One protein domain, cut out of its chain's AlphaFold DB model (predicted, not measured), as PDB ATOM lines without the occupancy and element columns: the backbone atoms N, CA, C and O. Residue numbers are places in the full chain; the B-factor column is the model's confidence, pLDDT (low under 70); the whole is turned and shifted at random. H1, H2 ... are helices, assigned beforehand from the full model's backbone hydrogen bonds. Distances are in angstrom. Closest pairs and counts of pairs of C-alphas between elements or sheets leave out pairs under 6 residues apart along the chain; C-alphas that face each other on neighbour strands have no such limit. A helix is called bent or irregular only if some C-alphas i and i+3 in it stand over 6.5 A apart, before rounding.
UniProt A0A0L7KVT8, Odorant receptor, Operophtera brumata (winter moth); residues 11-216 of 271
ATOM      1  N   MET A  11     216.876 142.080 210.411       71.62
ATOM      2  CA  MET A  11     216.217 140.851 210.820       71.62
ATOM      3  C   MET A  11     215.650 140.911 212.251       71.62
ATOM      4  O   MET A  11     214.502 140.516 212.429       71.62
ATOM      5  N   PRO A  12     216.345 141.438 213.279       73.00
ATOM      6  CA  PRO A  12     215.780 141.458 214.632       73.00
ATOM      7  C   PRO A  12     214.608 142.430 214.801       73.00
ATOM      8  O   PRO A  12     213.677 142.140 215.548       73.00
ATOM      9  N   HIS A  13     214.609 143.550 214.077       78.44
ATOM     10  CA  HIS A  13     213.498 144.500 214.096       78.44
ATOM     11  C   HIS A  13     212.298 143.971 213.293       78.44
ATOM     12  O   HIS A  13     211.170 144.006 213.778       78.44
ATOM     13  N   LEU A  14     212.544 143.366 212.124       79.75
ATOM     14  CA  LEU A  14     211.506 142.667 211.359       79.75
ATOM     15  C   LEU A  14     210.913 141.499 212.145       79.75
ATOM     16  O   LEU A  14     209.703 141.310 212.126       79.75
ATOM     17  N   LYS A  15     211.736 140.740 212.878       81.94
ATOM     18  CA  LYS A  15     211.263 139.698 213.799       81.94
ATOM     19  C   LYS A  15     210.322 140.281 214.848       81.94
ATOM     20  O   LYS A  15     209.253 139.721 215.033       81.94
ATOM     21  N   SER A  16     210.668 141.415 215.464       82.00
ATOM     22  CA  SER A  16     209.774 142.107 216.405       82.00
ATOM     23  C   SER A  16     208.430 142.441 215.749       82.00
ATOM     24  O   SER A  16     207.388 142.005 216.226       82.00
ATOM     25  N   LEU A  17     208.442 143.132 214.604       86.12
ATOM     26  CA  LEU A  17     207.211 143.501 213.893       86.12
ATOM     27  C   LEU A  17     206.375 142.279 213.464       86.12
ATOM     28  O   LEU A  17     205.148 142.329 213.510       86.12
ATOM     29  N   ARG A  18     207.020 141.168 213.087       88.50
ATOM     30  CA  ARG A  18     206.360 139.899 212.727       88.50
ATOM     31  C   ARG A  18     205.707 139.219 213.919       88.50
ATOM     32  O   ARG A  18     204.560 138.796 213.806       88.50
ATOM     33  N   THR A  19     206.411 139.131 215.047       84.50
ATOM     34  CA  THR A  19     205.891 138.521 216.280       84.50
ATOM     35  C   THR A  19     204.614 139.221 216.737       84.50
ATOM     36  O   THR A  19     203.651 138.566 217.123       84.50
ATOM     37  N   PHE A  20     204.565 140.548 216.615       85.19
ATOM     38  CA  PHE A  20     203.397 141.336 217.003       85.19
ATOM     39  C   PHE A  20     202.322 141.473 215.905       85.19
ATOM     40  O   PHE A  20     201.318 142.144 216.119       85.19
ATOM     41  N   GLY A  21     202.500 140.839 214.739       86.88
ATOM     42  CA  GLY A  21     201.486 140.821 213.674       86.88
ATOM     43  C   GLY A  21     201.394 142.109 212.840       86.88
ATOM     44  O   GLY A  21     200.397 142.326 212.155       86.88
ATOM     45  N   TYR A  22     202.427 142.955 212.864       86.56
ATOM     46  CA  TYR A  22     202.489 144.203 212.090       86.56
ATOM     47  C   TYR A  22     203.250 144.062 210.766       86.56
ATOM     48  O   TYR A  22     203.199 144.962 209.930       86.56
ATOM     49  N   TYR A  23     203.966 142.951 210.556       86.38
ATOM     50  CA  TYR A  23     204.736 142.725 209.334       86.38
ATOM     51  C   TYR A  23     204.715 141.268 208.876       86.38
ATOM     52  O   TYR A  23     204.612 140.333 209.676       86.38
ATOM     53  N   GLN A  24     204.844 141.084 207.566       85.19
ATOM     54  CA  GLN A  24     204.804 139.782 206.917       85.19
ATOM     55  C   GLN A  24     206.122 139.004 207.036       85.19
ATOM     56  O   GLN A  24     207.201 139.569 207.253       85.19
ATOM     57  N   ILE A  25     206.030 137.681 206.887       83.56
ATOM     58  CA  ILE A  25     207.190 136.781 206.819       83.56
ATOM     59  C   ILE A  25     207.800 136.762 205.414       83.56
ATOM     60  O   ILE A  25     207.130 137.065 204.432       83.56
ATOM     61  N   ASP A  26     209.073 136.379 205.319       76.88
ATOM     62  CA  ASP A  26     209.821 136.435 204.059       76.88
ATOM     63  C   ASP A  26     209.266 135.526 202.961       76.88
ATOM     64  O   ASP A  26     208.665 134.473 203.204       76.88
ATOM     65  N   ALA A  27     209.621 135.855 201.718       69.94
ATOM     66  CA  ALA A  27     209.301 135.046 200.548       69.94
ATOM     67  C   ALA A  27     209.825 133.593 200.624       69.94
ATOM     68  O   ALA A  27     209.268 132.727 199.951       69.94
ATOM     69  N   LYS A  28     210.832 133.317 201.468       75.88
ATOM     70  CA  LYS A  28     211.478 132.001 201.643       75.88
ATOM     71  C   LYS A  28     210.611 130.950 202.353       75.88
ATOM     72  O   LYS A  28     210.923 129.768 202.274       75.88
ATOM     73  N   TYR A  29     209.553 131.363 203.053       80.56
ATOM     74  CA  TYR A  29     208.694 130.450 203.814       80.56
ATOM     75  C   TYR A  29     207.645 129.751 202.933       80.56
ATOM     76  O   TYR A  29     207.267 130.243 201.864       80.56
ATOM     77  N   SER A  30     207.151 128.598 203.400       86.75
ATOM     78  CA  SER A  30     206.139 127.799 202.693       86.75
ATOM     79  C   SER A  30     204.806 128.550 202.534       86.75
ATOM     80  O   SER A  30     204.477 129.440 203.323       86.75
ATOM     81  N   LYS A  31     203.995 128.168 201.531       85.38
ATOM     82  CA  LYS A  31     202.664 128.771 201.298       85.38
ATOM     83  C   LYS A  31     201.767 128.696 202.542       85.38
ATOM     84  O   LYS A  31     201.069 129.659 202.842       85.38
ATOM     85  N   PHE A  32     201.840 127.596 203.294       85.69
ATOM     86  CA  PHE A  32     201.062 127.402 204.519       85.69
ATOM     87  C   PHE A  32     201.484 128.354 205.647       85.69
ATOM     88  O   PHE A  32     200.637 128.986 206.270       85.69
ATOM     89  N   GLN A  33     202.790 128.538 205.869       85.19
ATOM     90  CA  GLN A  33     203.288 129.492 206.868       85.19
ATOM     91  C   GLN A  33     202.898 130.934 206.526       85.19
ATOM     92  O   GLN A  33     202.538 131.700 207.417       85.19
ATOM     93  N   LYS A  34     202.919 131.299 205.237       85.69
ATOM     94  CA  LYS A  34     202.472 132.624 204.775       85.69
ATOM     95  C   LYS A  34     200.983 132.831 205.027       85.69
ATOM     96  O   LYS A  34     200.595 133.887 205.519       85.69
ATOM     97  N   PHE A  35     200.169 131.815 204.748       87.69
ATOM     98  CA  PHE A  35     198.741 131.844 205.045       87.69
ATOM     99  C   PHE A  35     198.470 132.005 206.549       87.69
ATOM    100  O   PHE A  35     197.664 132.851 206.937       87.69
ATOM    101  N   LEU A  36     199.181 131.254 207.397       88.38
ATOM    102  CA  LEU A  36     199.017 131.323 208.849       88.38
ATOM    103  C   LEU A  36     199.416 132.699 209.400       88.38
ATOM    104  O   LEU A  36     198.654 133.295 210.157       88.38
ATOM    105  N   GLN A  37     200.558 133.244 208.965       89.19
ATOM    106  CA  GLN A  37     200.982 134.592 209.351       89.19
ATOM    107  C   GLN A  37     199.988 135.653 208.864       89.19
ATOM    108  O   GLN A  37     199.643 136.552 209.622       89.19
ATOM    109  N   SER A  38     199.496 135.555 207.627       86.50
ATOM    110  CA  SER A  38     198.506 136.500 207.099       86.50
ATOM    111  C   SER A  38     197.192 136.443 207.883       86.50
ATOM    112  O   SER A  38     196.592 137.481 208.156       86.50
ATOM    113  N   SER A  39     196.763 135.242 208.277       89.00
ATOM    114  CA  SER A  39     195.579 135.047 209.119       89.00
ATOM    115  C   SER A  39     195.785 135.652 210.509       89.00
ATOM    116  O   SER A  39     194.909 136.353 211.008       89.00
ATOM    117  N   TYR A  40     196.967 135.462 211.103       92.00
ATOM    118  CA  TYR A  40     197.346 136.080 212.373       92.00
ATOM    119  C   TYR A  40     197.379 137.613 212.295       92.00
ATOM    120  O   TYR A  40     196.798 138.278 213.145       92.00
ATOM    121  N   MET A  41     197.981 138.195 211.255       91.06
ATOM    122  CA  MET A  41     197.992 139.650 211.051       91.06
ATOM    123  C   MET A  41     196.573 140.217 210.908       91.06
ATOM    124  O   MET A  41     196.262 141.260 211.481       91.06
ATOM    125  N   CYS A  42     195.696 139.512 210.185       90.00
ATOM    126  CA  CYS A  42     194.291 139.890 210.048       90.00
ATOM    127  C   CYS A  42     193.549 139.829 211.393       90.00
ATOM    128  O   CYS A  42     192.804 140.753 211.718       90.00
ATOM    129  N   LEU A  43     193.808 138.795 212.199       92.81
ATOM    130  CA  LEU A  43     193.269 138.665 213.554       92.81
ATOM    131  C   LEU A  43     193.737 139.809 214.467       92.81
ATOM    132  O   LEU A  43     192.932 140.403 215.174       92.81
ATOM    133  N   ILE A  44     195.026 140.155 214.453       92.12
ATOM    134  CA  ILE A  44     195.539 141.268 215.263       92.12
ATOM    135  C   ILE A  44     194.904 142.594 214.830       92.12
ATOM    136  O   ILE A  44     194.457 143.367 215.677       92.12
ATOM    137  N   LEU A  45     194.805 142.847 213.522       91.19
ATOM    138  CA  LEU A  45     194.153 144.050 213.008       91.19
ATOM    139  C   LEU A  45     192.668 144.110 213.397       91.19
ATOM    140  O   LEU A  45     192.178 145.185 213.744       91.19
ATOM    141  N   SER A  46     191.951 142.982 213.366       91.88
ATOM    142  CA  SER A  46     190.542 142.944 213.763       91.88
ATOM    143  C   SER A  46     190.371 143.218 215.257       91.88
ATOM    144  O   SER A  46     189.518 144.024 215.619       91.88
ATOM    145  N   LEU A  47     191.228 142.660 216.119       92.12
ATOM    146  CA  LEU A  47     191.222 142.932 217.560       92.12
ATOM    147  C   LEU A  47     191.492 144.411 217.876       92.12
ATOM    148  O   LEU A  47     190.758 145.013 218.661       92.12
ATOM    149  N   ILE A  48     192.495 145.020 217.232       91.25
ATOM    150  CA  ILE A  48     192.787 146.454 217.391       91.25
ATOM    151  C   ILE A  48     191.606 147.298 216.896       91.25
ATOM    152  O   ILE A  48     191.195 148.234 217.577       91.25
ATOM    153  N   SER A  49     191.009 146.933 215.758       90.38
ATOM    154  CA  SER A  49     189.849 147.641 215.206       90.38
ATOM    155  C   SER A  49     188.631 147.563 216.129       90.38
ATOM    156  O   SER A  49     187.965 148.574 216.339       90.38
ATOM    157  N   ILE A  50     188.358 146.400 216.732       93.62
ATOM    158  CA  ILE A  50     187.283 146.229 217.722       93.62
ATOM    159  C   ILE A  50     187.529 147.122 218.941       93.62
ATOM    160  O   ILE A  50     186.616 147.814 219.387       93.62
ATOM    161  N   PHE A  51     188.759 147.163 219.453       93.31
ATOM    162  CA  PHE A  51     189.100 148.038 220.574       93.31
ATOM    163  C   PHE A  51     188.912 149.520 220.224       93.31
ATOM    164  O   PHE A  51     188.346 150.283 221.005       93.31
ATOM    165  N   THR A  52     189.298 149.934 219.015       92.19
ATOM    166  CA  THR A  52     189.027 151.286 218.508       92.19
ATOM    167  C   THR A  52     187.528 151.563 218.400       92.19
ATOM    168  O   THR A  52     187.081 152.639 218.786       92.19
ATOM    169  N   MET A  53     186.715 150.599 217.963       93.19
ATOM    170  CA  MET A  53     185.254 150.750 217.954       93.19
ATOM    171  C   MET A  53     184.683 150.921 219.368       93.19
ATOM    172  O   MET A  53     183.807 151.761 219.571       93.19
ATOM    173  N   GLN A  54     185.202 150.200 220.368       94.62
ATOM    174  CA  GLN A  54     184.809 150.385 221.772       94.62
ATOM    175  C   GLN A  54     185.171 151.780 222.302       94.62
ATOM    176  O   GLN A  54     184.418 152.354 223.089       94.62
ATOM    177  N   GLN A  55     186.296 152.351 221.872       93.88
ATOM    178  CA  GLN A  55     186.668 153.728 222.210       93.88
ATOM    179  C   GLN A  55     185.746 154.744 221.539       93.88
ATOM    180  O   GLN A  55     185.301 155.683 222.191       93.88
ATOM    181  N   VAL A  56     185.406 154.544 220.262       94.06
ATOM    182  CA  VAL A  56     184.432 155.389 219.554       94.06
ATOM    183  C   VAL A  56     183.087 155.365 220.279       94.06
ATOM    184  O   VAL A  56     182.542 156.420 220.594       94.06
ATOM    185  N   ALA A  57     182.581 154.177 220.621       94.38
ATOM    186  CA  ALA A  57     181.357 154.030 221.404       94.38
ATOM    187  C   ALA A  57     181.454 154.747 222.761       94.38
ATOM    188  O   ALA A  57     180.488 155.375 223.200       94.38
ATOM    189  N   LYS A  58     182.630 154.727 223.403       94.12
ATOM    190  CA  LYS A  58     182.844 155.458 224.655       94.12
ATOM    191  C   LYS A  58     182.739 156.963 224.465       94.12
ATOM    192  O   LYS A  58     182.075 157.600 225.270       94.12
ATOM    193  N   VAL A  59     183.343 157.513 223.409       93.38
ATOM    194  CA  VAL A  59     183.256 158.947 223.085       93.38
ATOM    195  C   VAL A  59     181.803 159.377 222.917       93.38
ATOM    196  O   VAL A  59     181.417 160.397 223.478       93.38
ATOM    197  N   TYR A  60     180.985 158.580 222.222       92.25
ATOM    198  CA  TYR A  60     179.549 158.849 222.109       92.25
ATOM    199  C   TYR A  60     178.847 158.843 223.470       92.25
ATOM    200  O   TYR A  60     178.024 159.713 223.730       92.25
ATOM    201  N   GLN A  61     179.192 157.904 224.355       91.62
ATOM    202  CA  GLN A  61     178.606 157.822 225.695       91.62
ATOM    203  C   GLN A  61     178.966 159.024 226.582       91.62
ATOM    204  O   GLN A  61     178.160 159.426 227.413       91.62
ATOM    205  N   VAL A  62     180.185 159.561 226.464       91.88
ATOM    206  CA  VAL A  62     180.672 160.648 227.331       91.88
ATOM    207  C   VAL A  62     180.627 162.023 226.670       91.88
ATOM    208  O   VAL A  62     181.232 162.949 227.198       91.88
ATOM    209  N   MET A  63     179.937 162.160 225.533       89.75
ATOM    210  CA  MET A  63     179.973 163.362 224.692       89.75
ATOM    211  C   MET A  63     179.592 164.646 225.441       89.75
ATOM    212  O   MET A  63     180.123 165.711 225.133       89.75
ATOM    213  N   ASP A  64     178.731 164.529 226.450       90.69
ATOM    214  CA  ASP A  64     178.269 165.655 227.263       90.69
ATOM    215  C   ASP A  64     179.359 166.235 228.184       90.69
ATOM    216  O   ASP A  64     179.271 167.395 228.588       90.69
ATOM    217  N   ASP A  65     180.404 165.464 228.517       88.56
ATOM    218  CA  ASP A  65     181.522 165.923 229.345       88.56
ATOM    219  C   ASP A  65     182.793 166.105 228.494       88.56
ATOM    220  O   ASP A  65     183.488 165.127 228.179       88.56
ATOM    221  N   PRO A  66     183.173 167.355 228.166       85.88
ATOM    222  CA  PRO A  66     184.310 167.623 227.292       85.88
ATOM    223  C   PRO A  66     185.632 167.117 227.877       85.88
ATOM    224  O   PRO A  66     186.540 166.760 227.124       85.88
ATOM    225  N   ASN A  67     185.763 167.031 229.205       86.19
ATOM    226  CA  ASN A  67     186.965 166.469 229.805       86.19
ATOM    227  C   ASN A  67     187.031 164.970 229.508       86.19
ATOM    228  O   ASN A  67     188.028 164.501 228.957       86.19
ATOM    229  N   LYS A  68     185.961 164.219 229.770       87.50
ATOM    230  CA  LYS A  68     185.935 162.770 229.502       87.50
ATOM    231  C   LYS A  68     186.113 162.447 228.019       87.50
ATOM    232  O   LYS A  68     186.801 161.478 227.681       87.50
ATOM    233  N   VAL A  69     185.564 163.284 227.134       89.06
ATOM    234  CA  VAL A  69     185.806 163.198 225.687       89.06
ATOM    235  C   VAL A  69     187.296 163.320 225.387       89.06
ATOM    236  O   VAL A  69     187.837 162.447 224.715       89.06
ATOM    237  N   ILE A  70     187.984 164.334 225.923       87.25
ATOM    238  CA  ILE A  70     189.427 164.524 225.700       87.25
ATOM    239  C   ILE A  70     190.241 163.310 226.182       87.25
ATOM    240  O   ILE A  70     191.140 162.872 225.464       87.25
ATOM    241  N   ASP A  71     189.929 162.745 227.356       85.81
ATOM    242  CA  ASP A  71     190.636 161.561 227.885       85.81
ATOM    243  C   ASP A  71     190.470 160.341 226.974       85.81
ATOM    244  O   ASP A  71     191.425 159.614 226.696       85.81
ATOM    245  N   THR A  72     189.257 160.142 226.461       89.00
ATOM    246  CA  THR A  72     188.944 159.025 225.565       89.00
ATOM    247  C   THR A  72     189.565 159.229 224.178       89.00
ATOM    248  O   THR A  72     190.136 158.305 223.597       89.00
ATOM    249  N   MET A  73     189.513 160.458 223.658       88.88
ATOM    250  CA  MET A  73     190.062 160.845 222.356       88.88
ATOM    251  C   MET A  73     191.588 160.724 222.304       88.88
ATOM    252  O   MET A  73     192.114 160.336 221.265       88.88
ATOM    253  N   PHE A  74     192.300 160.988 223.407       88.12
ATOM    254  CA  PHE A  74     193.751 160.781 223.484       88.12
ATOM    255  C   PHE A  74     194.133 159.344 223.099       88.12
ATOM    256  O   PHE A  74     194.997 159.125 222.244       88.12
ATOM    257  N   LEU A  75     193.452 158.360 223.694       86.62
ATOM    258  CA  LEU A  75     193.708 156.953 223.409       86.62
ATOM    259  C   LEU A  75     193.168 156.563 222.023       86.62
ATOM    260  O   LEU A  75     193.837 155.832 221.302       86.62
ATOM    261  N   LEU A  76     192.010 157.091 221.609       90.69
ATOM    262  CA  LEU A  76     191.449 156.817 220.282       90.69
ATOM    263  C   LEU A  76     192.373 157.273 219.147       90.69
ATOM    264  O   LEU A  76     192.620 156.509 218.217       90.69
ATOM    265  N   LEU A  77     192.879 158.507 219.213       89.81
ATOM    266  CA  LEU A  77     193.710 159.081 218.156       89.81
ATOM    267  C   LEU A  77     195.087 158.411 218.081       89.81
ATOM    268  O   LEU A  77     195.633 158.222 216.997       89.81
ATOM    269  N   THR A  78     195.628 157.984 219.224       89.00
ATOM    270  CA  THR A  78     196.853 157.172 219.257       89.00
ATOM    271  C   THR A  78     196.623 155.810 218.590       89.00
ATOM    272  O   THR A  78     197.475 155.316 217.848       89.00
ATOM    273  N   ASN A  79     195.446 155.213 218.795       89.75
ATOM    274  CA  ASN A  79     195.085 153.943 218.171       89.75
ATOM    275  C   ASN A  79     194.871 154.076 216.663       89.75
ATOM    276  O   ASN A  79     195.346 153.230 215.906       89.75
ATOM    277  N   SER A  80     194.184 155.129 216.213       89.75
ATOM    278  CA  SER A  80     193.965 155.365 214.784       89.75
ATOM    279  C   SER A  80     195.278 155.616 214.039       89.75
ATOM    280  O   SER A  80     195.441 155.129 212.921       89.75
ATOM    281  N   ASP A  81     196.241 156.298 214.670       88.88
ATOM    282  CA  ASP A  81     197.588 156.509 214.125       88.88
ATOM    283  C   ASP A  81     198.347 155.190 213.961       88.88
ATOM    284  O   ASP A  81     198.881 154.890 212.889       88.88
ATOM    285  N   SER A  82     198.298 154.338 214.987       89.75
ATOM    286  CA  SER A  82     198.898 153.007 214.928       89.75
ATOM    287  C   SER A  82     198.273 152.128 213.834       89.75
ATOM    288  O   SER A  82     199.006 151.508 213.059       89.75
ATOM    289  N   ILE A  83     196.939 152.121 213.698       89.12
ATOM    290  CA  ILE A  83     196.236 151.386 212.630       89.12
ATOM    291  C   ILE A  83     196.675 151.888 211.255       89.12
ATOM    292  O   ILE A  83     196.954 151.087 210.360       89.12
ATOM    293  N   TYR A  84     196.762 153.207 211.068       89.88
ATOM    294  CA  TYR A  84     197.160 153.770 209.784       89.88
ATOM    295  C   TYR A  84     198.579 153.338 209.395       89.88
ATOM    296  O   TYR A  84     198.794 152.879 208.269       89.88
ATOM    297  N   LYS A  85     199.528 153.369 210.342       88.62
ATOM    298  CA  LYS A  85     200.883 152.833 210.134       88.62
ATOM    299  C   LYS A  85     200.854 151.341 209.802       88.62
ATOM    300  O   LYS A  85     201.484 150.938 208.827       88.62
ATOM    301  N   GLN A  86     200.080 150.535 210.530       89.19
ATOM    302  CA  GLN A  86     199.959 149.096 210.271       89.19
ATOM    303  C   GLN A  86     199.461 148.811 208.845       89.19
ATOM    304  O   GLN A  86     200.015 147.959 208.147       89.19
ATOM    305  N   VAL A  87     198.468 149.567 208.365       88.31
ATOM    306  CA  VAL A  87     197.956 149.454 206.988       88.31
ATOM    307  C   VAL A  87     199.025 149.829 205.957       88.31
ATOM    308  O   VAL A  87     199.153 149.143 204.939       88.31
ATOM    309  N   ILE A  88     199.812 150.882 206.203       87.44
ATOM    310  CA  ILE A  88     200.924 151.274 205.321       87.44
ATOM    311  C   ILE A  88     201.988 150.175 205.264       87.44
ATOM    312  O   ILE A  88     202.393 149.791 204.167       87.44
ATOM    313  N   PHE A  89     202.390 149.618 206.411       84.75
ATOM    314  CA  PHE A  89     203.366 148.525 206.475       84.75
ATOM    315  C   PHE A  89     202.892 147.293 205.700       84.75
ATOM    316  O   PHE A  89     203.693 146.653 205.023       84.75
ATOM    317  N   TRP A  90     201.591 146.994 205.738       84.19
ATOM    318  CA  TRP A  90     201.030 145.859 205.009       84.19
ATOM    319  C   TRP A  90     200.952 146.108 203.494       84.19
ATOM    320  O   TRP A  90     201.374 145.267 202.699       84.19
ATOM    321  N   ARG A  91     200.465 147.287 203.075       84.62
ATOM    322  CA  ARG A  91     200.295 147.644 201.652       84.62
ATOM    323  C   ARG A  91     201.603 147.933 200.926       84.62
ATOM    324  O   ARG A  91     201.664 147.770 199.712       84.62
ATOM    325  N   LYS A  92     202.616 148.435 201.632       82.75
ATOM    326  CA  LYS A  92     203.889 148.885 201.047       82.75
ATOM    327  C   LYS A  92     205.060 147.964 201.377       82.75
ATOM    328  O   LYS A  92     206.200 148.363 201.166       82.75
ATOM    329  N   HIS A  93     204.791 146.748 201.850       79.56
ATOM    330  CA  HIS A  93     205.819 145.801 202.279       79.56
ATOM    331  C   HIS A  93     206.928 145.588 201.232       79.56
ATOM    332  O   HIS A  93     208.098 145.645 201.591       79.56
ATOM    333  N   ASP A  94     206.589 145.449 199.942       76.88
ATOM    334  CA  ASP A  94     207.576 145.232 198.872       76.88
ATOM    335  C   ASP A  94     208.572 146.395 198.792       76.88
ATOM    336  O   ASP A  94     209.781 146.215 198.685       76.88
ATOM    337  N   GLN A  95     208.056 147.620 198.911       73.69
ATOM    338  CA  GLN A  95     208.864 148.835 198.855       73.69
ATOM    339  C   GLN A  95     209.692 149.035 200.130       73.69
ATOM    340  O   GLN A  95     210.731 149.690 200.075       73.69
ATOM    341  N   ILE A  96     209.227 148.492 201.258       75.06
ATOM    342  CA  ILE A  96     209.887 148.540 202.565       75.06
ATOM    343  C   ILE A  96     211.072 147.567 202.628       75.06
ATOM    344  O   ILE A  96     212.109 147.906 203.205       75.06
ATOM    345  N   GLU A  97     210.953 146.382 202.020       71.44
ATOM    346  CA  GLU A  97     212.028 145.379 201.988       71.44
ATOM    347  C   GLU A  97     213.309 145.901 201.313       71.44
ATOM    348  O   GLU A  97     214.413 145.492 201.678       71.44
ATOM    349  N   GLU A  98     213.191 146.863 200.396       66.12
ATOM    350  CA  GLU A  98     214.334 147.481 199.716       66.12
ATOM    351  C   GLU A  98     215.170 148.443 200.594       66.12
ATOM    352  O   GLU A  98     216.275 148.810 200.199       66.12
ATOM    353  N   LEU A  99     214.696 148.865 201.775       64.81
ATOM    354  CA  LEU A  99     215.259 150.021 202.505       64.81
ATOM    355  C   LEU A  99     216.254 149.677 203.661       64.81
ATOM    356  O   LEU A  99     216.784 150.557 204.331       64.81
ATOM    357  N   LEU A 100     216.545 148.405 203.945       64.69
ATOM    358  CA  LEU A 100     216.940 147.885 205.281       64.69
ATOM    359  C   LEU A 100     218.430 148.041 205.773       64.69
ATOM    360  O   LEU A 100     219.301 147.493 205.102       64.69
ATOM    361  N   LYS A 101     218.714 148.641 206.984       52.75
ATOM    362  CA  LYS A 101     219.885 148.423 207.948       52.75
ATOM    363  C   LYS A 101     219.581 148.747 209.483       52.75
ATOM    364  O   LYS A 101     218.439 148.998 209.817       52.75
ATOM    365  N   ILE A 102     220.554 148.680 210.438       53.56
ATOM    366  CA  ILE A 102     220.491 148.523 211.954       53.56
ATOM    367  C   ILE A 102     219.940 149.662 212.882       53.56
ATOM    368  O   ILE A 102     220.424 150.786 212.790       53.56
ATOM    369  N   LEU A 103     219.132 149.315 213.929       55.81
ATOM    370  CA  LEU A 103     218.825 150.145 215.143       55.81
ATOM    371  C   LEU A 103     218.270 149.376 216.394       55.81
ATOM    372  O   LEU A 103     217.242 149.728 216.974       55.81
ATOM    373  N   GLN A 104     218.905 148.286 216.838       57.09
ATOM    374  CA  GLN A 104     218.314 147.388 217.862       57.09
ATOM    375  C   GLN A 104     218.293 147.941 219.296       57.09
ATOM    376  O   GLN A 104     217.375 147.645 220.060       57.09
ATOM    377  N   VAL A 105     219.305 148.724 219.677       62.44
ATOM    378  CA  VAL A 105     219.437 149.242 221.050       62.44
ATOM    379  C   VAL A 105     218.354 150.281 221.338       62.44
ATOM    380  O   VAL A 105     217.711 150.222 222.384       62.44
ATOM    381  N   LEU A 106     218.093 151.166 220.372       66.75
ATOM    382  CA  LEU A 106     217.069 152.198 220.497       66.75
ATOM    383  C   LEU A 106     215.669 151.586 220.627       66.75
ATOM    384  O   LEU A 106     214.909 151.980 221.505       66.75
ATOM    385  N   LEU A 107     215.370 150.565 219.813       69.75
ATOM    386  CA  LEU A 107     214.099 149.844 219.870       69.75
ATOM    387  C   LEU A 107     213.855 149.224 221.248       69.75
ATOM    388  O   LEU A 107     212.763 149.343 221.790       69.75
ATOM    389  N   ARG A 108     214.866 148.558 221.825       68.88
ATOM    390  CA  ARG A 108     214.743 147.950 223.158       68.88
ATOM    391  C   ARG A 108     214.488 149.008 224.227       68.88
ATOM    392  O   ARG A 108     213.607 148.805 225.053       68.88
ATOM    393  N   GLY A 109     215.211 150.128 224.180       74.06
ATOM    394  CA  GLY A 109     215.013 151.245 225.105       74.06
ATOM    395  C   GLY A 109     213.596 151.816 225.031       74.06
ATOM    396  O   GLY A 109     212.917 151.903 226.051       74.06
ATOM    397  N   PHE A 110     213.117 152.123 223.823       77.56
ATOM    398  CA  PHE A 110     211.763 152.638 223.633       77.56
ATOM    399  C   PHE A 110     210.680 151.633 224.035       77.56
ATOM    400  O   PHE A 110     209.714 152.011 224.687       77.56
ATOM    401  N   ASN A 111     210.855 150.351 223.717       77.25
ATOM    402  CA  ASN A 111     209.901 149.309 224.086       77.25
ATOM    403  C   ASN A 111     209.824 149.088 225.606       77.25
ATOM    404  O   ASN A 111     208.736 148.894 226.144       77.25
ATOM    405  N   ILE A 112     210.959 149.149 226.315       81.69
ATOM    406  CA  ILE A 112     210.980 149.092 227.785       81.69
ATOM    407  C   ILE A 112     210.274 150.318 228.368       81.69
ATOM    408  O   ILE A 112     209.439 150.174 229.259       81.69
ATOM    409  N   ALA A 113     210.563 151.515 227.851       84.06
ATOM    410  CA  ALA A 113     209.893 152.736 228.287       84.06
ATOM    411  C   ALA A 113     208.373 152.658 228.060       84.06
ATOM    412  O   ALA A 113     207.610 152.944 228.978       84.06
ATOM    413  N   ALA A 114     207.937 152.183 226.890       82.25
ATOM    414  CA  ALA A 114     206.528 151.988 226.559       82.25
ATOM    415  C   ALA A 114     205.834 151.024 227.535       82.25
ATOM    416  O   ALA A 114     204.733 151.316 228.004       82.25
ATOM    417  N   LEU A 115     206.487 149.914 227.903       81.25
ATOM    418  CA  LEU A 115     205.974 148.997 228.922       81.25
ATOM    419  C   LEU A 115     205.837 149.649 230.290       81.25
ATOM    420  O   LEU A 115     204.800 149.500 230.930       81.25
ATOM    421  N   LEU A 116     206.870 150.361 230.743       85.50
ATOM    422  CA  LEU A 116     206.832 151.059 232.025       85.50
ATOM    423  C   LEU A 116     205.687 152.076 232.052       85.50
ATOM    424  O   LEU A 116     204.957 152.150 233.038       85.50
ATOM    425  N   THR A 117     205.468 152.800 230.953       86.50
ATOM    426  CA  THR A 117     204.325 153.704 230.813       86.50
ATOM    427  C   THR A 117     202.993 152.955 230.877       86.50
ATOM    428  O   THR A 117     202.117 153.375 231.628       86.50
ATOM    429  N   CYS A 118     202.831 151.836 230.163       85.69
ATOM    430  CA  CYS A 118     201.594 151.043 230.193       85.69
ATOM    431  C   CYS A 118     201.322 150.436 231.579       85.69
ATOM    432  O   CYS A 118     200.176 150.396 232.023       85.69
ATOM    433  N   LEU A 119     202.372 150.014 232.291       85.44
ATOM    434  CA  LEU A 119     202.275 149.543 233.672       85.44
ATOM    435  C   LEU A 119     201.801 150.665 234.599       85.44
ATOM    436  O   LEU A 119     200.839 150.473 235.338       85.44
ATOM    437  N   LEU A 120     202.409 151.852 234.523       84.00
ATOM    438  CA  LEU A 120     201.965 153.021 235.293       84.00
ATOM    439  C   LEU A 120     200.508 153.391 234.983       84.00
ATOM    440  O   LEU A 120     199.739 153.702 235.892       84.00
ATOM    441  N   TRP A 121     200.116 153.302 233.710       81.81
ATOM    442  CA  TRP A 121     198.763 153.615 233.254       81.81
ATOM    443  C   TRP A 121     197.699 152.682 233.847       81.81
ATOM    444  O   TRP A 121     196.560 153.097 234.019       81.81
ATOM    445  N   VAL A 122     198.072 151.453 234.214       85.31
ATOM    446  CA  VAL A 122     197.188 150.452 234.839       85.31
ATOM    447  C   VAL A 122     197.268 150.469 236.365       85.31
ATOM    448  O   VAL A 122     196.260 150.271 237.046       85.31
ATOM    449  N   LEU A 123     198.437 150.781 236.922       87.69
ATOM    450  CA  LEU A 123     198.617 150.932 238.365       87.69
ATOM    451  C   LEU A 123     197.766 152.075 238.932       87.69
ATOM    452  O   LEU A 123     197.169 151.915 239.995       87.69
ATOM    453  N   CYS A 124     197.652 153.201 238.223       87.31
ATOM    454  CA  CYS A 124     196.827 154.330 238.664       87.31
ATOM    455  C   CYS A 124     195.340 153.945 238.873       87.31
ATOM    456  O   CYS A 124     194.832 154.146 239.978       87.31
ATOM    457  N   PRO A 125     194.638 153.345 237.891       86.69
ATOM    458  CA  PRO A 125     193.291 152.806 238.076       86.69
ATOM    459  C   PRO A 125     193.181 151.761 239.191       86.69
ATOM    460  O   PRO A 125     192.216 151.794 239.949       86.69
ATOM    461  N   MET A 126     194.169 150.868 239.340       88.12
ATOM    462  CA  MET A 126     194.185 149.887 240.436       88.12
ATOM    463  C   MET A 126     194.192 150.567 241.809       88.12
ATOM    464  O   MET A 126     193.428 150.177 242.689       88.12
ATOM    465  N   ILE A 127     195.020 151.598 241.990       90.69
ATOM    466  CA  ILE A 127     195.096 152.367 243.241       90.69
ATOM    467  C   ILE A 127     193.777 153.103 243.512       90.69
ATOM    468  O   ILE A 127     193.327 153.177 244.653       90.69
ATOM    469  N   LEU A 128     193.131 153.647 242.480       88.62
ATOM    470  CA  LEU A 128     191.829 154.301 242.637       88.62
ATOM    471  C   LEU A 128     190.739 153.304 243.046       88.62
ATOM    472  O   LEU A 128     189.944 153.604 243.937       88.62
ATOM    473  N   TYR A 129     190.749 152.106 242.463       89.12
ATOM    474  CA  TYR A 129     189.802 151.052 242.808       89.12
ATOM    475  C   TYR A 129     189.979 150.555 244.248       89.12
ATOM    476  O   TYR A 129     188.995 150.410 244.969       89.12
ATOM    477  N   THR A 130     191.217 150.373 244.726       89.69
ATOM    478  CA  THR A 130     191.461 149.992 246.132       89.69
ATOM    479  C   THR A 130     191.053 151.086 247.120       89.69
ATOM    480  O   THR A 130     190.670 150.785 248.246       89.69
ATOM    481  N   GLN A 131     191.046 152.351 246.691       92.75
ATOM    482  CA  GLN A 131     190.480 153.477 247.445       92.75
ATOM    483  C   GLN A 131     188.946 153.557 247.374       92.75
ATOM    484  O   GLN A 131     188.373 154.535 247.851       92.75
ATOM    485  N   SER A 132     188.272 152.566 246.777       88.31
ATOM    486  CA  SER A 132     186.820 152.561 246.542       88.31
ATOM    487  C   SER A 132     186.323 153.763 245.726       88.31
ATOM    488  O   SER A 132     185.167 154.169 245.845       88.31
ATOM    489  N   LYS A 133     187.190 154.355 244.892       88.44
ATOM    490  CA  LYS A 133     186.802 155.417 243.958       88.44
ATOM    491  C   LYS A 133     186.346 154.795 242.638       88.44
ATOM    492  O   LYS A 133     186.978 153.843 242.176       88.44
ATOM    493  N   PRO A 134     185.296 155.339 241.999       86.00
ATOM    494  CA  PRO A 134     184.861 154.852 240.701       86.00
ATOM    495  C   PRO A 134     185.953 155.101 239.659       86.00
ATOM    496  O   PRO A 134     186.481 156.210 239.541       86.00
ATOM    497  N   VAL A 135     186.287 154.061 238.902       89.06
ATOM    498  CA  VAL A 135     187.234 154.124 237.791       89.06
ATOM    499  C   VAL A 135     186.449 154.208 236.493       89.06
ATOM    500  O   VAL A 135     185.603 153.362 236.190       89.06
ATOM    501  N   GLU A 136     186.749 155.231 235.701       87.06
ATOM    502  CA  GLU A 136     186.215 155.366 234.354       87.06
ATOM    503  C   GLU A 136     187.236 154.861 233.338       87.06
ATOM    504  O   GLU A 136     188.342 155.384 233.216       87.06
ATOM    505  N   PHE A 137     186.852 153.829 232.594       89.62
ATOM    506  CA  PHE A 137     187.661 153.309 231.503       89.62
ATOM    507  C   PHE A 137     187.433 154.132 230.234       89.62
ATOM    508  O   PHE A 137     186.299 154.483 229.906       89.62
ATOM    509  N   ALA A 138     188.501 154.366 229.469       88.38
ATOM    510  CA  ALA A 138     188.462 155.031 228.161       88.38
ATOM    511  C   ALA A 138     187.875 154.145 227.037       88.38
ATOM    512  O   ALA A 138     188.112 154.384 225.856       88.38
ATOM    513  N   ILE A 139     187.136 153.095 227.395       92.88
ATOM    514  CA  ILE A 139     186.462 152.185 226.473       92.88
ATOM    515  C   ILE A 139     185.038 151.930 226.939       92.88
ATOM    516  O   ILE A 139     184.730 152.002 228.131       92.88
ATOM    517  N   TRP A 140     184.169 151.621 225.984       94.50
ATOM    518  CA  TRP A 140     182.821 151.178 226.269       94.50
ATOM    519  C   TRP A 140     182.832 149.675 226.530       94.50
ATOM    520  O   TRP A 140     183.417 148.903 225.769       94.50
ATOM    521  N   LEU A 141     182.176 149.272 227.615       92.12
ATOM    522  CA  LEU A 141     182.005 147.883 228.009       92.12
ATOM    523  C   LEU A 141     180.505 147.613 228.188       92.12
ATOM    524  O   LEU A 141     179.798 148.471 228.716       92.12
ATOM    525  N   PRO A 142     180.012 146.425 227.798       92.62
ATOM    526  CA  PRO A 142     178.598 146.069 227.930       92.62
ATOM    527  C   PRO A 142     178.186 145.721 229.373       92.62
ATOM    528  O   PRO A 142     177.058 145.301 229.612       92.62
ATOM    529  N   PHE A 143     179.095 145.855 230.338       92.62
ATOM    530  CA  PHE A 143     178.886 145.563 231.751       92.62
ATOM    531  C   PHE A 143     179.504 146.667 232.613       92.62
ATOM    532  O   PHE A 143     180.362 147.417 232.151       92.62
ATOM    533  N   ASP A 144     179.088 146.742 233.878       89.69
ATOM    534  CA  ASP A 144     179.657 147.670 234.857       89.69
ATOM    535  C   ASP A 144     181.068 147.212 235.268       89.69
ATOM    536  O   ASP A 144     181.207 146.158 235.903       89.69
ATOM    537  N   PRO A 145     182.125 147.967 234.915       89.69
ATOM    538  CA  PRO A 145     183.485 147.554 235.190       89.69
ATOM    539  C   PRO A 145     183.891 147.810 236.643       89.69
ATOM    540  O   PRO A 145     184.952 147.352 237.024       89.69
ATOM    541  N   ASN A 146     183.104 148.508 237.470       91.00
ATOM    542  CA  ASN A 146     183.466 148.780 238.870       91.00
ATOM    543  C   ASN A 146     182.995 147.689 239.849       91.00
ATOM    544  O   ASN A 146     183.203 147.810 241.054       91.00
ATOM    545  N   ARG A 147     182.368 146.611 239.358       90.75
ATOM    546  CA  ARG A 147     181.958 145.466 240.183       90.75
ATOM    547  C   ARG A 147     183.043 144.391 240.234       90.75
ATOM    548  O   ARG A 147     183.770 144.176 239.266       90.75
ATOM    549  N   SER A 148     183.134 143.689 241.362       88.38
ATOM    550  CA  SER A 148     183.988 142.505 241.495       88.38
ATOM    551  C   SER A 148     183.237 141.259 241.001       88.38
ATOM    552  O   SER A 148     182.106 141.052 241.450       88.38
ATOM    553  N   PRO A 149     183.816 140.409 240.124       90.62
ATOM    554  CA  PRO A 149     185.190 140.424 239.594       90.62
ATOM    555  C   PRO A 149     185.373 141.158 238.244       90.62
ATOM    556  O   PRO A 149     186.471 141.136 237.686       90.62
ATOM    557  N   GLN A 150     184.327 141.791 237.698       92.19
ATOM    558  CA  GLN A 150     184.322 142.443 236.377       92.19
ATOM    559  C   GLN A 150     185.458 143.461 236.190       92.19
ATOM    560  O   GLN A 150     186.035 143.536 235.104       92.19
ATOM    561  N   PHE A 151     185.825 144.187 237.249       92.62
ATOM    562  CA  PHE A 151     186.928 145.149 237.242       92.62
ATOM    563  C   PHE A 151     188.258 144.531 236.813       92.62
ATOM    564  O   PHE A 151     188.953 145.079 235.955       92.62
ATOM    565  N   TYR A 152     188.594 143.359 237.354       91.75
ATOM    566  CA  TYR A 152     189.862 142.692 237.059       91.75
ATOM    567  C   TYR A 152     189.929 142.221 235.604       91.75
ATOM    568  O   TYR A 152     190.978 142.320 234.971       91.75
ATOM    569  N   TYR A 153     188.803 141.773 235.044       92.44
ATOM    570  CA  TYR A 153     188.729 141.426 233.627       92.44
ATOM    571  C   TYR A 153     188.881 142.658 232.733       92.44
ATOM    572  O   TYR A 153     189.659 142.626 231.781       92.44
ATOM    573  N   ALA A 154     188.187 143.753 233.058       92.81
ATOM    574  CA  ALA A 154     188.262 144.999 232.300       92.81
ATOM    575  C   ALA A 154     189.685 145.575 232.296       92.81
ATOM    576  O   ALA A 154     190.208 145.937 231.240       92.81
ATOM    577  N   ILE A 155     190.338 145.620 233.459       92.00
ATOM    578  CA  ILE A 155     191.669 146.212 233.569       92.00
ATOM    579  C   ILE A 155     192.752 145.345 232.927       92.00
ATOM    580  O   ILE A 155     193.639 145.881 232.265       92.00
ATOM    581  N   LEU A 156     192.652 144.015 233.041       92.62
ATOM    582  CA  LEU A 156     193.559 143.095 232.360       92.62
ATOM    583  C   LEU A 156     193.410 143.211 230.839       92.62
ATOM    584  O   LEU A 156     194.411 143.298 230.131       92.62
ATOM    585  N   TYR A 157     192.171 143.269 230.344       93.00
ATOM    586  CA  TYR A 157     191.881 143.462 228.924       93.00
ATOM    587  C   TYR A 157     192.500 144.761 228.389       93.00
ATOM    588  O   TYR A 157     193.250 144.743 227.410       93.00
ATOM    589  N   VAL A 158     192.253 145.880 229.074       91.56
ATOM    590  CA  VAL A 158     192.805 147.190 228.705       91.56
ATOM    591  C   VAL A 158     194.331 147.198 228.781       91.56
ATOM    592  O   VAL A 158     194.977 147.762 227.899       91.56
ATOM    593  N   TRP A 159     194.930 146.549 229.781       91.50
ATOM    594  CA  TRP A 159     196.384 146.457 229.906       91.50
ATOM    595  C   TRP A 159     197.023 145.693 228.747       91.50
ATOM    596  O   TRP A 159     197.977 146.184 228.140       91.50
ATOM    597  N   VAL A 160     196.489 144.512 228.417       91.31
ATOM    598  CA  VAL A 160     196.991 143.682 227.313       91.31
ATOM    599  C   VAL A 160     196.901 144.458 226.002       91.31
ATOM    600  O   VAL A 160     197.882 144.540 225.264       91.31
ATOM    601  N   GLN A 161     195.758 145.090 225.747       91.19
ATOM    602  CA  GLN A 161     195.516 145.804 224.502       91.19
ATOM    603  C   GLN A 161     196.376 147.067 224.362       91.19
ATOM    604  O   GLN A 161     196.975 147.293 223.310       91.19
ATOM    605  N   THR A 162     196.477 147.881 225.415       89.81
ATOM    606  CA  THR A 162     197.301 149.102 225.387       89.81
ATOM    607  C   THR A 162     198.787 148.775 225.302       89.81
ATOM    608  O   THR A 162     199.498 149.419 224.534       89.81
ATOM    609  N   SER A 163     199.253 147.724 225.983       90.19
ATOM    610  CA  SER A 163     200.641 147.257 225.877       90.19
ATOM    611  C   SER A 163     200.962 146.755 224.468       90.19
ATOM    612  O   SER A 163     201.992 147.126 223.904       90.19
ATOM    613  N   TRP A 164     200.073 145.954 223.869       90.00
ATOM    614  CA  TRP A 164     200.247 145.439 222.507       90.00
ATOM    615  C   TRP A 164     200.340 146.561 221.473       90.00
ATOM    616  O   TRP A 164     201.223 146.571 220.608       90.00
ATOM    617  N   LEU A 165     199.440 147.536 221.588       89.12
ATOM    618  CA  LEU A 165     199.437 148.725 220.755       89.12
ATOM    619  C   LEU A 165     200.711 149.551 220.952       89.12
ATOM    620  O   LEU A 165     201.344 149.931 219.971       89.12
ATOM    621  N   ALA A 166     201.099 149.828 222.199       88.56
ATOM    622  CA  ALA A 166     202.262 150.655 222.502       88.56
ATOM    623  C   ALA A 166     203.539 150.055 221.904       88.56
ATOM    624  O   ALA A 166     204.319 150.769 221.273       88.56
ATOM    625  N   TYR A 167     203.709 148.736 222.012       87.19
ATOM    626  CA  TYR A 167     204.792 148.007 221.354       87.19
ATOM    627  C   TYR A 167     204.767 148.140 219.833       87.19
ATOM    628  O   TYR A 167     205.797 148.431 219.219       87.19
ATOM    629  N   GLY A 168     203.602 147.910 219.223       87.56
ATOM    630  CA  GLY A 168     203.424 147.988 217.777       87.56
ATOM    631  C   GLY A 168     203.728 149.374 217.231       87.56
ATOM    632  O   GLY A 168     204.566 149.525 216.342       87.56
ATOM    633  N   ASN A 169     203.092 150.388 217.815       88.50
ATOM    634  CA  ASN A 169     203.247 151.781 217.420       88.50
ATOM    635  C   ASN A 169     204.708 152.235 217.539       88.50
ATOM    636  O   ASN A 169     205.296 152.700 216.566       88.50
ATOM    637  N   THR A 170     205.330 151.980 218.690       86.56
ATOM    638  CA  THR A 170     206.732 152.336 218.949       86.56
ATOM    639  C   THR A 170     207.694 151.621 218.002       86.56
ATOM    640  O   THR A 170     208.671 152.211 217.529       86.56
ATOM    641  N   SER A 171     207.422 150.350 217.687       85.69
ATOM    642  CA  SER A 171     208.232 149.595 216.733       85.69
ATOM    643  C   SER A 171     208.134 150.194 215.329       85.69
ATOM    644  O   SER A 171     209.166 150.404 214.695       85.69
ATOM    645  N   MET A 172     206.928 150.542 214.866       88.88
ATOM    646  CA  MET A 172     206.726 151.194 213.568       88.88
ATOM    647  C   MET A 172     207.372 152.586 213.514       88.88
ATOM    648  O   MET A 172     208.037 152.906 212.532       88.88
ATOM    649  N   ASP A 173     207.278 153.388 214.575       87.94
ATOM    650  CA  ASP A 173     207.909 154.715 214.634       87.94
ATOM    651  C   ASP A 173     209.432 154.646 214.628       87.94
ATOM    652  O   ASP A 173     210.102 155.410 213.925       87.94
ATOM    653  N   THR A 174     209.991 153.687 215.364       83.56
ATOM    654  CA  THR A 174     211.432 153.427 215.367       83.56
ATOM    655  C   THR A 174     211.906 153.024 213.968       83.56
ATOM    656  O   THR A 174     212.963 153.471 213.526       83.56
ATOM    657  N   PHE A 175     211.110 152.231 213.248       84.50
ATOM    658  CA  PHE A 175     211.396 151.830 211.871       84.50
ATOM    659  C   PHE A 175     211.360 152.998 210.883       84.50
ATOM    660  O   PHE A 175     212.263 153.151 210.065       84.50
ATOM    661  N   ILE A 176     210.334 153.845 210.968       85.12
ATOM    662  CA  ILE A 176     210.198 155.017 210.098       85.12
ATOM    663  C   ILE A 176     211.357 155.981 210.361       85.12
ATOM    664  O   ILE A 176     212.086 156.346 209.439       85.12
ATOM    665  N   THR A 177     211.582 156.335 211.630       82.94
ATOM    666  CA  THR A 177     212.672 157.227 212.059       82.94
ATOM    667  C   THR A 177     214.023 156.725 211.576       82.94
ATOM    668  O   THR A 177     214.877 157.510 211.160       82.94
ATOM    669  N   TYR A 178     214.211 155.408 211.586       78.56
ATOM    670  CA  TYR A 178     215.429 154.790 211.113       78.56
ATOM    671  C   TYR A 178     215.734 155.110 209.640       78.56
ATOM    672  O   TYR A 178     216.850 155.534 209.335       78.56
ATOM    673  N   PHE A 179     214.767 154.977 208.729       76.25
ATOM    674  CA  PHE A 179     215.002 155.296 207.315       76.25
ATOM    675  C   PHE A 179     215.307 156.774 207.089       76.25
ATOM    676  O   PHE A 179     216.194 157.116 206.307       76.25
ATOM    677  N   PHE A 180     214.645 157.667 207.825       76.31
ATOM    678  CA  PHE A 180     214.978 159.091 207.777       76.31
ATOM    679  C   PHE A 180     216.386 159.372 208.324       76.31
ATOM    680  O   PHE A 180     217.123 160.186 207.761       76.31
ATOM    681  N   ALA A 181     216.815 158.664 209.373       73.50
ATOM    682  CA  ALA A 181     218.170 158.775 209.909       73.50
ATOM    683  C   ALA A 181     219.239 158.246 208.933       73.50
ATOM    684  O   ALA A 181     220.318 158.839 208.821       73.50
ATOM    685  N   GLN A 182     218.945 157.180 208.182       68.25
ATOM    686  CA  GLN A 182     219.818 156.706 207.101       68.25
ATOM    687  C   GLN A 182     219.986 157.755 206.001       68.25
ATOM    688  O   GLN A 182     221.115 158.012 205.578       68.25
ATOM    689  N   CYS A 183     218.891 158.403 205.587       68.62
ATOM    690  CA  CYS A 183     218.937 159.478 204.594       68.62
ATOM    691  C   CYS A 183     219.863 160.622 205.046       68.62
ATOM    692  O   CYS A 183     220.534 161.239 204.228       68.62
ATOM    693  N   LYS A 184     219.954 160.881 206.355       65.75
ATOM    694  CA  LYS A 184     220.823 161.927 206.913       65.75
ATOM    695  C   LYS A 184     222.305 161.531 206.998       65.75
ATOM    696  O   LYS A 184     223.165 162.404 206.928       65.75
ATOM    697  N   THR A 185     222.618 160.251 207.201       62.06
ATOM    698  CA  THR A 185     223.986 159.785 207.510       62.06
ATOM    699  C   THR A 185     224.774 159.285 206.298       62.06
ATOM    700  O   THR A 185     226.004 159.291 206.338       62.06
ATOM    701  N   GLN A 186     224.123 158.906 205.196       58.09
ATOM    702  CA  GLN A 186     224.812 158.447 203.981       58.09
ATOM    703  C   GLN A 186     225.347 159.589 203.091       58.09
ATOM    704  O   GLN A 186     225.038 159.647 201.913       58.09
ATOM    705  N   LEU A 187     226.214 160.467 203.603       53.69
ATOM    706  CA  LEU A 187     226.750 161.646 202.884       53.69
ATOM    707  C   LEU A 187     227.584 161.363 201.613       53.69
ATOM    708  O   LEU A 187     227.918 162.296 200.888       53.69
ATOM    709  N   SER A 188     227.939 160.108 201.325       56.66
ATOM    710  CA  SER A 188     228.884 159.778 200.247       56.66
ATOM    711  C   SER A 188     228.287 159.835 198.833       56.66
ATOM    712  O   SER A 188     229.061 159.894 197.882       56.66
ATOM    713  N   ILE A 189     226.954 159.784 198.666       67.38
ATOM    714  CA  ILE A 189     226.289 159.795 197.347       67.38
ATOM    715  C   ILE A 189     224.961 160.571 197.444       67.38
ATOM    716  O   ILE A 189     223.909 160.012 197.747       67.38
ATOM    717  N   LEU A 190     225.002 161.882 197.180       72.06
ATOM    718  CA  LEU A 190     223.848 162.788 197.307       72.06
ATOM    719  C   LEU A 190     222.624 162.344 196.479       72.06
ATOM    720  O   LEU A 190     221.490 162.478 196.933       72.06
ATOM    721  N   SER A 191     222.831 161.783 195.284       72.88
ATOM    722  CA  SER A 191     221.744 161.331 194.402       72.88
ATOM    723  C   SER A 191     220.993 160.111 194.950       72.88
ATOM    724  O   SER A 191     219.765 160.055 194.875       72.88
ATOM    725  N   GLU A 192     221.707 159.152 195.544       72.75
ATOM    726  CA  GLU A 192     221.107 157.976 196.181       72.75
ATOM    727  C   GLU A 192     220.344 158.358 197.451       72.75
ATOM    728  O   GLU A 192     219.239 157.857 197.657       72.75
ATOM    729  N   ILE A 193     220.861 159.310 198.240       72.94
ATOM    730  CA  ILE A 193     220.144 159.868 199.397       72.94
ATOM    731  C   ILE A 193     218.815 160.482 198.967       72.94
ATOM    732  O   ILE A 193     217.784 160.178 199.559       72.94
ATOM    733  N   VAL A 194     218.823 161.356 197.955       75.31
ATOM    734  CA  VAL A 194     217.603 162.039 197.500       75.31
ATOM    735  C   VAL A 194     216.580 161.016 197.007       75.31
ATOM    736  O   VAL A 194     215.404 161.105 197.355       75.31
ATOM    737  N   ARG A 195     217.020 159.986 196.272       75.56
ATOM    738  CA  ARG A 195     216.152 158.884 195.836       75.56
ATOM    739  C   ARG A 195     215.586 158.089 197.019       75.56
ATOM    740  O   ARG A 195     214.388 157.805 197.027       75.56
ATOM    741  N   LEU A 196     216.412 157.743 198.005       74.50
ATOM    742  CA  LEU A 196     216.003 157.009 199.206       74.50
ATOM    743  C   LEU A 196     215.029 157.826 200.063       74.50
ATOM    744  O   LEU A 196     214.018 157.295 200.520       74.50
ATOM    745  N   CYS A 197     215.300 159.118 200.232       78.62
ATOM    746  CA  CYS A 197     214.457 160.053 200.967       78.62
ATOM    747  C   CYS A 197     213.097 160.206 200.282       78.62
ATOM    748  O   CYS A 197     212.072 160.003 200.923       78.62
ATOM    749  N   ASN A 198     213.075 160.424 198.962       81.06
ATOM    750  CA  ASN A 198     211.834 160.495 198.187       81.06
ATOM    751  C   ASN A 198     211.034 159.187 198.256       81.06
ATOM    752  O   ASN A 198     209.813 159.225 198.385       81.06
ATOM    753  N   LYS A 199     211.702 158.024 198.221       80.12
ATOM    754  CA  LYS A 199     211.035 156.720 198.368       80.12
ATOM    755  C   LYS A 199     210.467 156.537 199.779       80.12
ATOM    756  O   LYS A 199     209.307 156.163 199.923       80.12
ATOM    757  N   THR A 200     211.239 156.870 200.809       81.31
ATOM    758  CA  THR A 200     210.823 156.793 202.219       81.31
ATOM    759  C   THR A 200     209.660 157.746 202.505       81.31
ATOM    760  O   THR A 200     208.658 157.340 203.090       81.31
ATOM    761  N   GLN A 201     209.741 158.991 202.036       84.69
ATOM    762  CA  GLN A 201     208.675 159.986 202.138       84.69
ATOM    763  C   GLN A 201     207.442 159.583 201.320       84.69
ATOM    764  O   GLN A 201     206.323 159.782 201.778       84.69
ATOM    765  N   GLY A 202     207.610 158.962 200.150       83.69
ATOM    766  CA  GLY A 202     206.492 158.432 199.365       83.69
ATOM    767  C   GLY A 202     205.745 157.287 200.061       83.69
ATOM    768  O   GLY A 202     204.535 157.154 199.893       83.69
ATOM    769  N   ILE A 203     206.444 156.476 200.863       85.56
ATOM    770  CA  ILE A 203     205.854 155.361 201.620       85.56
ATOM    771  C   ILE A 203     205.224 155.850 202.928       85.56
ATOM    772  O   ILE A 203     204.069 155.538 203.210       85.56
ATOM    773  N   PHE A 204     205.976 156.611 203.727       89.12
ATOM    774  CA  PHE A 204     205.611 156.958 205.104       89.12
ATOM    775  C   PHE A 204     205.124 158.396 205.282       89.12
ATOM    776  O   PHE A 204     204.634 158.726 206.355       89.12
ATOM    777  N   GLY A 205     205.215 159.259 204.268       86.19
ATOM    778  CA  GLY A 205     204.887 160.683 204.389       86.19
ATOM    779  C   GLY A 205     203.453 160.938 204.848       86.19
ATOM    780  O   GLY A 205     203.238 161.781 205.712       86.19
ATOM    781  N   GLY A 206     202.490 160.154 204.351       85.44
ATOM    782  CA  GLY A 206     201.107 160.207 204.833       85.44
ATOM    783  C   GLY A 206     200.994 159.835 206.314       85.44
ATOM    784  O   GLY A 206     200.408 160.588 207.088       85.44
ATOM    785  N   ALA A 207     201.606 158.718 206.724       87.88
ATOM    786  CA  ALA A 207     201.619 158.262 208.119       87.88
ATOM    787  C   ALA A 207     202.274 159.280 209.061       87.88
ATOM    788  O   ALA A 207     201.727 159.584 210.114       87.88
ATOM    789  N   ILE A 208     203.400 159.863 208.653       89.50
ATOM    790  CA  ILE A 208     204.102 160.901 209.413       89.50
ATOM    791  C   ILE A 208     203.243 162.158 209.541       89.50
ATOM    792  O   ILE A 208     203.158 162.737 210.620       89.50
ATOM    793  N   PHE A 209     202.583 162.579 208.461       87.69
ATOM    794  CA  PHE A 209     201.683 163.726 208.495       87.69
ATOM    795  C   PHE A 209     200.516 163.500 209.465       87.69
ATOM    796  O   PHE A 209     200.227 164.365 210.290       87.69
ATOM    797  N   TYR A 210     199.893 162.321 209.421       88.81
ATOM    798  CA  TYR A 210     198.821 161.966 210.347       88.81
ATOM    799  C   TYR A 210     199.301 161.922 211.806       88.81
ATOM    800  O   TYR A 210     198.659 162.507 212.678       88.81
ATOM    801  N   PHE A 211     200.475 161.338 212.058       88.94
ATOM    802  CA  PHE A 211     201.131 161.357 213.365       88.94
ATOM    803  C   PHE A 211     201.346 162.787 213.887       88.94
ATOM    804  O   PHE A 211     201.066 163.078 215.053       88.94
ATOM    805  N   PHE A 212     201.796 163.717 213.034       88.44
ATOM    806  CA  PHE A 212     201.938 165.129 213.407       88.44
ATOM    807  C   PHE A 212     200.601 165.793 213.752       88.44
ATOM    808  O   PHE A 212     200.540 166.562 214.707       88.44
ATOM    809  N   LEU A 213     199.520 165.483 213.030       88.62
ATOM    810  CA  LEU A 213     198.187 166.000 213.358       88.62
ATOM    811  C   LEU A 213     197.685 165.479 214.709       88.62
ATOM    812  O   LEU A 213     197.216 166.260 215.537       88.62
ATOM    813  N   VAL A 214     197.815 164.173 214.948       89.38
ATOM    814  CA  VAL A 214     197.404 163.537 216.207       89.38
ATOM    815  C   VAL A 214     198.221 164.079 217.378       89.38
ATOM    816  O   VAL A 214     197.654 164.493 218.387       89.38
ATOM    817  N   SER A 215     199.546 164.140 217.244       87.81
ATOM    818  CA  SER A 215     200.423 164.684 218.290       87.81
ATOM    819  C   SER A 215     200.165 166.165 218.562       87.81
ATOM    820  O   SER A 215     200.107 166.555 219.728       87.81
ATOM    821  N   ALA A 216     199.940 166.986 217.531       86.19
ATOM    822  CA  ALA A 216     199.574 168.388 217.705       86.19
ATOM    823  C   ALA A 216     198.264 168.526 218.491       86.19
ATOM    824  O   ALA A 216     198.216 169.275 219.466       86.19
TER     825      ALA A 216
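AT A GLANCE: This is residues 11 to 216 of the 271 residues of the protein "Odorant receptor" of Operophtera brumata (winter moth) (UniProt A0A0L7KVT8). One long helix, H6, runs through the middle with H5 alongside it, folded back as a hairpin; on the side of H6 away from H5, a row of three helical parts, H2, H3 and H7b, crosses it steeply, with H3 between the other two. The short H1 packs on H6 beside H5, and H7a folds back along the last part of H6. The printed part has 206 residues with seven named helices, H1 to H7 in chain order, and no named strand; its class is all helix. It is compact, with a radius of gyration of the C-alphas of 19.3 A, and spans 63 by 41 by 30 A, only just elongated.

IN THESE COORDINATES: H6, residues 150 to 185, is the longest helix, 52.0 A from C-alpha 150 at (184.322, 142.443, 236.377) to C-alpha 185 at (223.986, 159.785, 207.510). H5 is residues 104 to 130, 39.1 A. H2, residues 31 to 61, is 44.9 A long, and H3, residues 66 to 91, is 36.2 A long with a kink of 28 degrees near residue 73. H1 is residues 11 to 19, beginning at C-alpha 11 at (216.217, 140.851, 210.820), and H4 is residues 93 to 97. H7, residues 190 to 216, was assigned as one helix by its hydrogen bonds but is bent: C-alphas 203 and 206 are 7.5 A apart. Its arms are H7a, residues 190 to 203, and H7b, residues 206 to 216.

HOW THE PARTS SIT: H6 is the hub and touches H1, H2, H3, H5 and H7a. H5 and H6 form a hairpin at a shallow tilt of 24 degrees; their closest C-alphas, of Cys 118 and Ser 163, are 5.8 A apart. H3 touches H6 at a steep tilt of 53 degrees, the closest C-alphas being those of Ser 82 and Asn 169, 5.2 A. H2 only just touches H6, with 3 pairs of C-alphas within 8 A, the closest those of Ile 48 and Gln 161, 7.6 A. H2 and H3 form a hairpin, the C-alphas of Val 59 and Val 69 closest at 5.6 A. H7b touches H3, opposite ways at 15 degrees, a shallow tilt, with Lys 85 and Ala 207 closest at 5.8 A between C-alphas. H6 and H7a form a hairpin, closest at the C-alphas of Cys 183 and Ile 193, 5.3 A. H1 touches H6, closest at the C-alphas of Leu 17 and Ser 171, 6.8 A. Leaving out H1 and H5, which touch only at their ends, 5 of the 7 pairs of helices that touch and have a tilt are at a shallow tilt, mostly aligned packing. H4 is close to but not clearly touching H3 and H7a; the C-alphas of Phe 89 and Ile 96 are the closest of H3 and H4, 7.6 A. H5 is apart from H2, H3, H7a and H7b. Every O i to N i+4 pair is within hydrogen-bond range in H1, H2, H4, H6, H7a and H7b, against 21 of 22 in H3 and 22 of 23 in H5.

THE WHOLE: The two C-alphas farthest apart, of Ser 148 and Ile 189, are 63.5 A apart. The printed part has no cut. The links H1 to H2 and H5 to H6 are long, the latter being residues 131 to 149. Residues 27 to 32, of which 31 and 32 belong to H2, and 186 to 191, of which 190 and 191 belong to H7a, stand free. The mean pLDDT of the printed part is 84.2, with residue 27, residues 98 to 108 and residues 182 to 189 under 70.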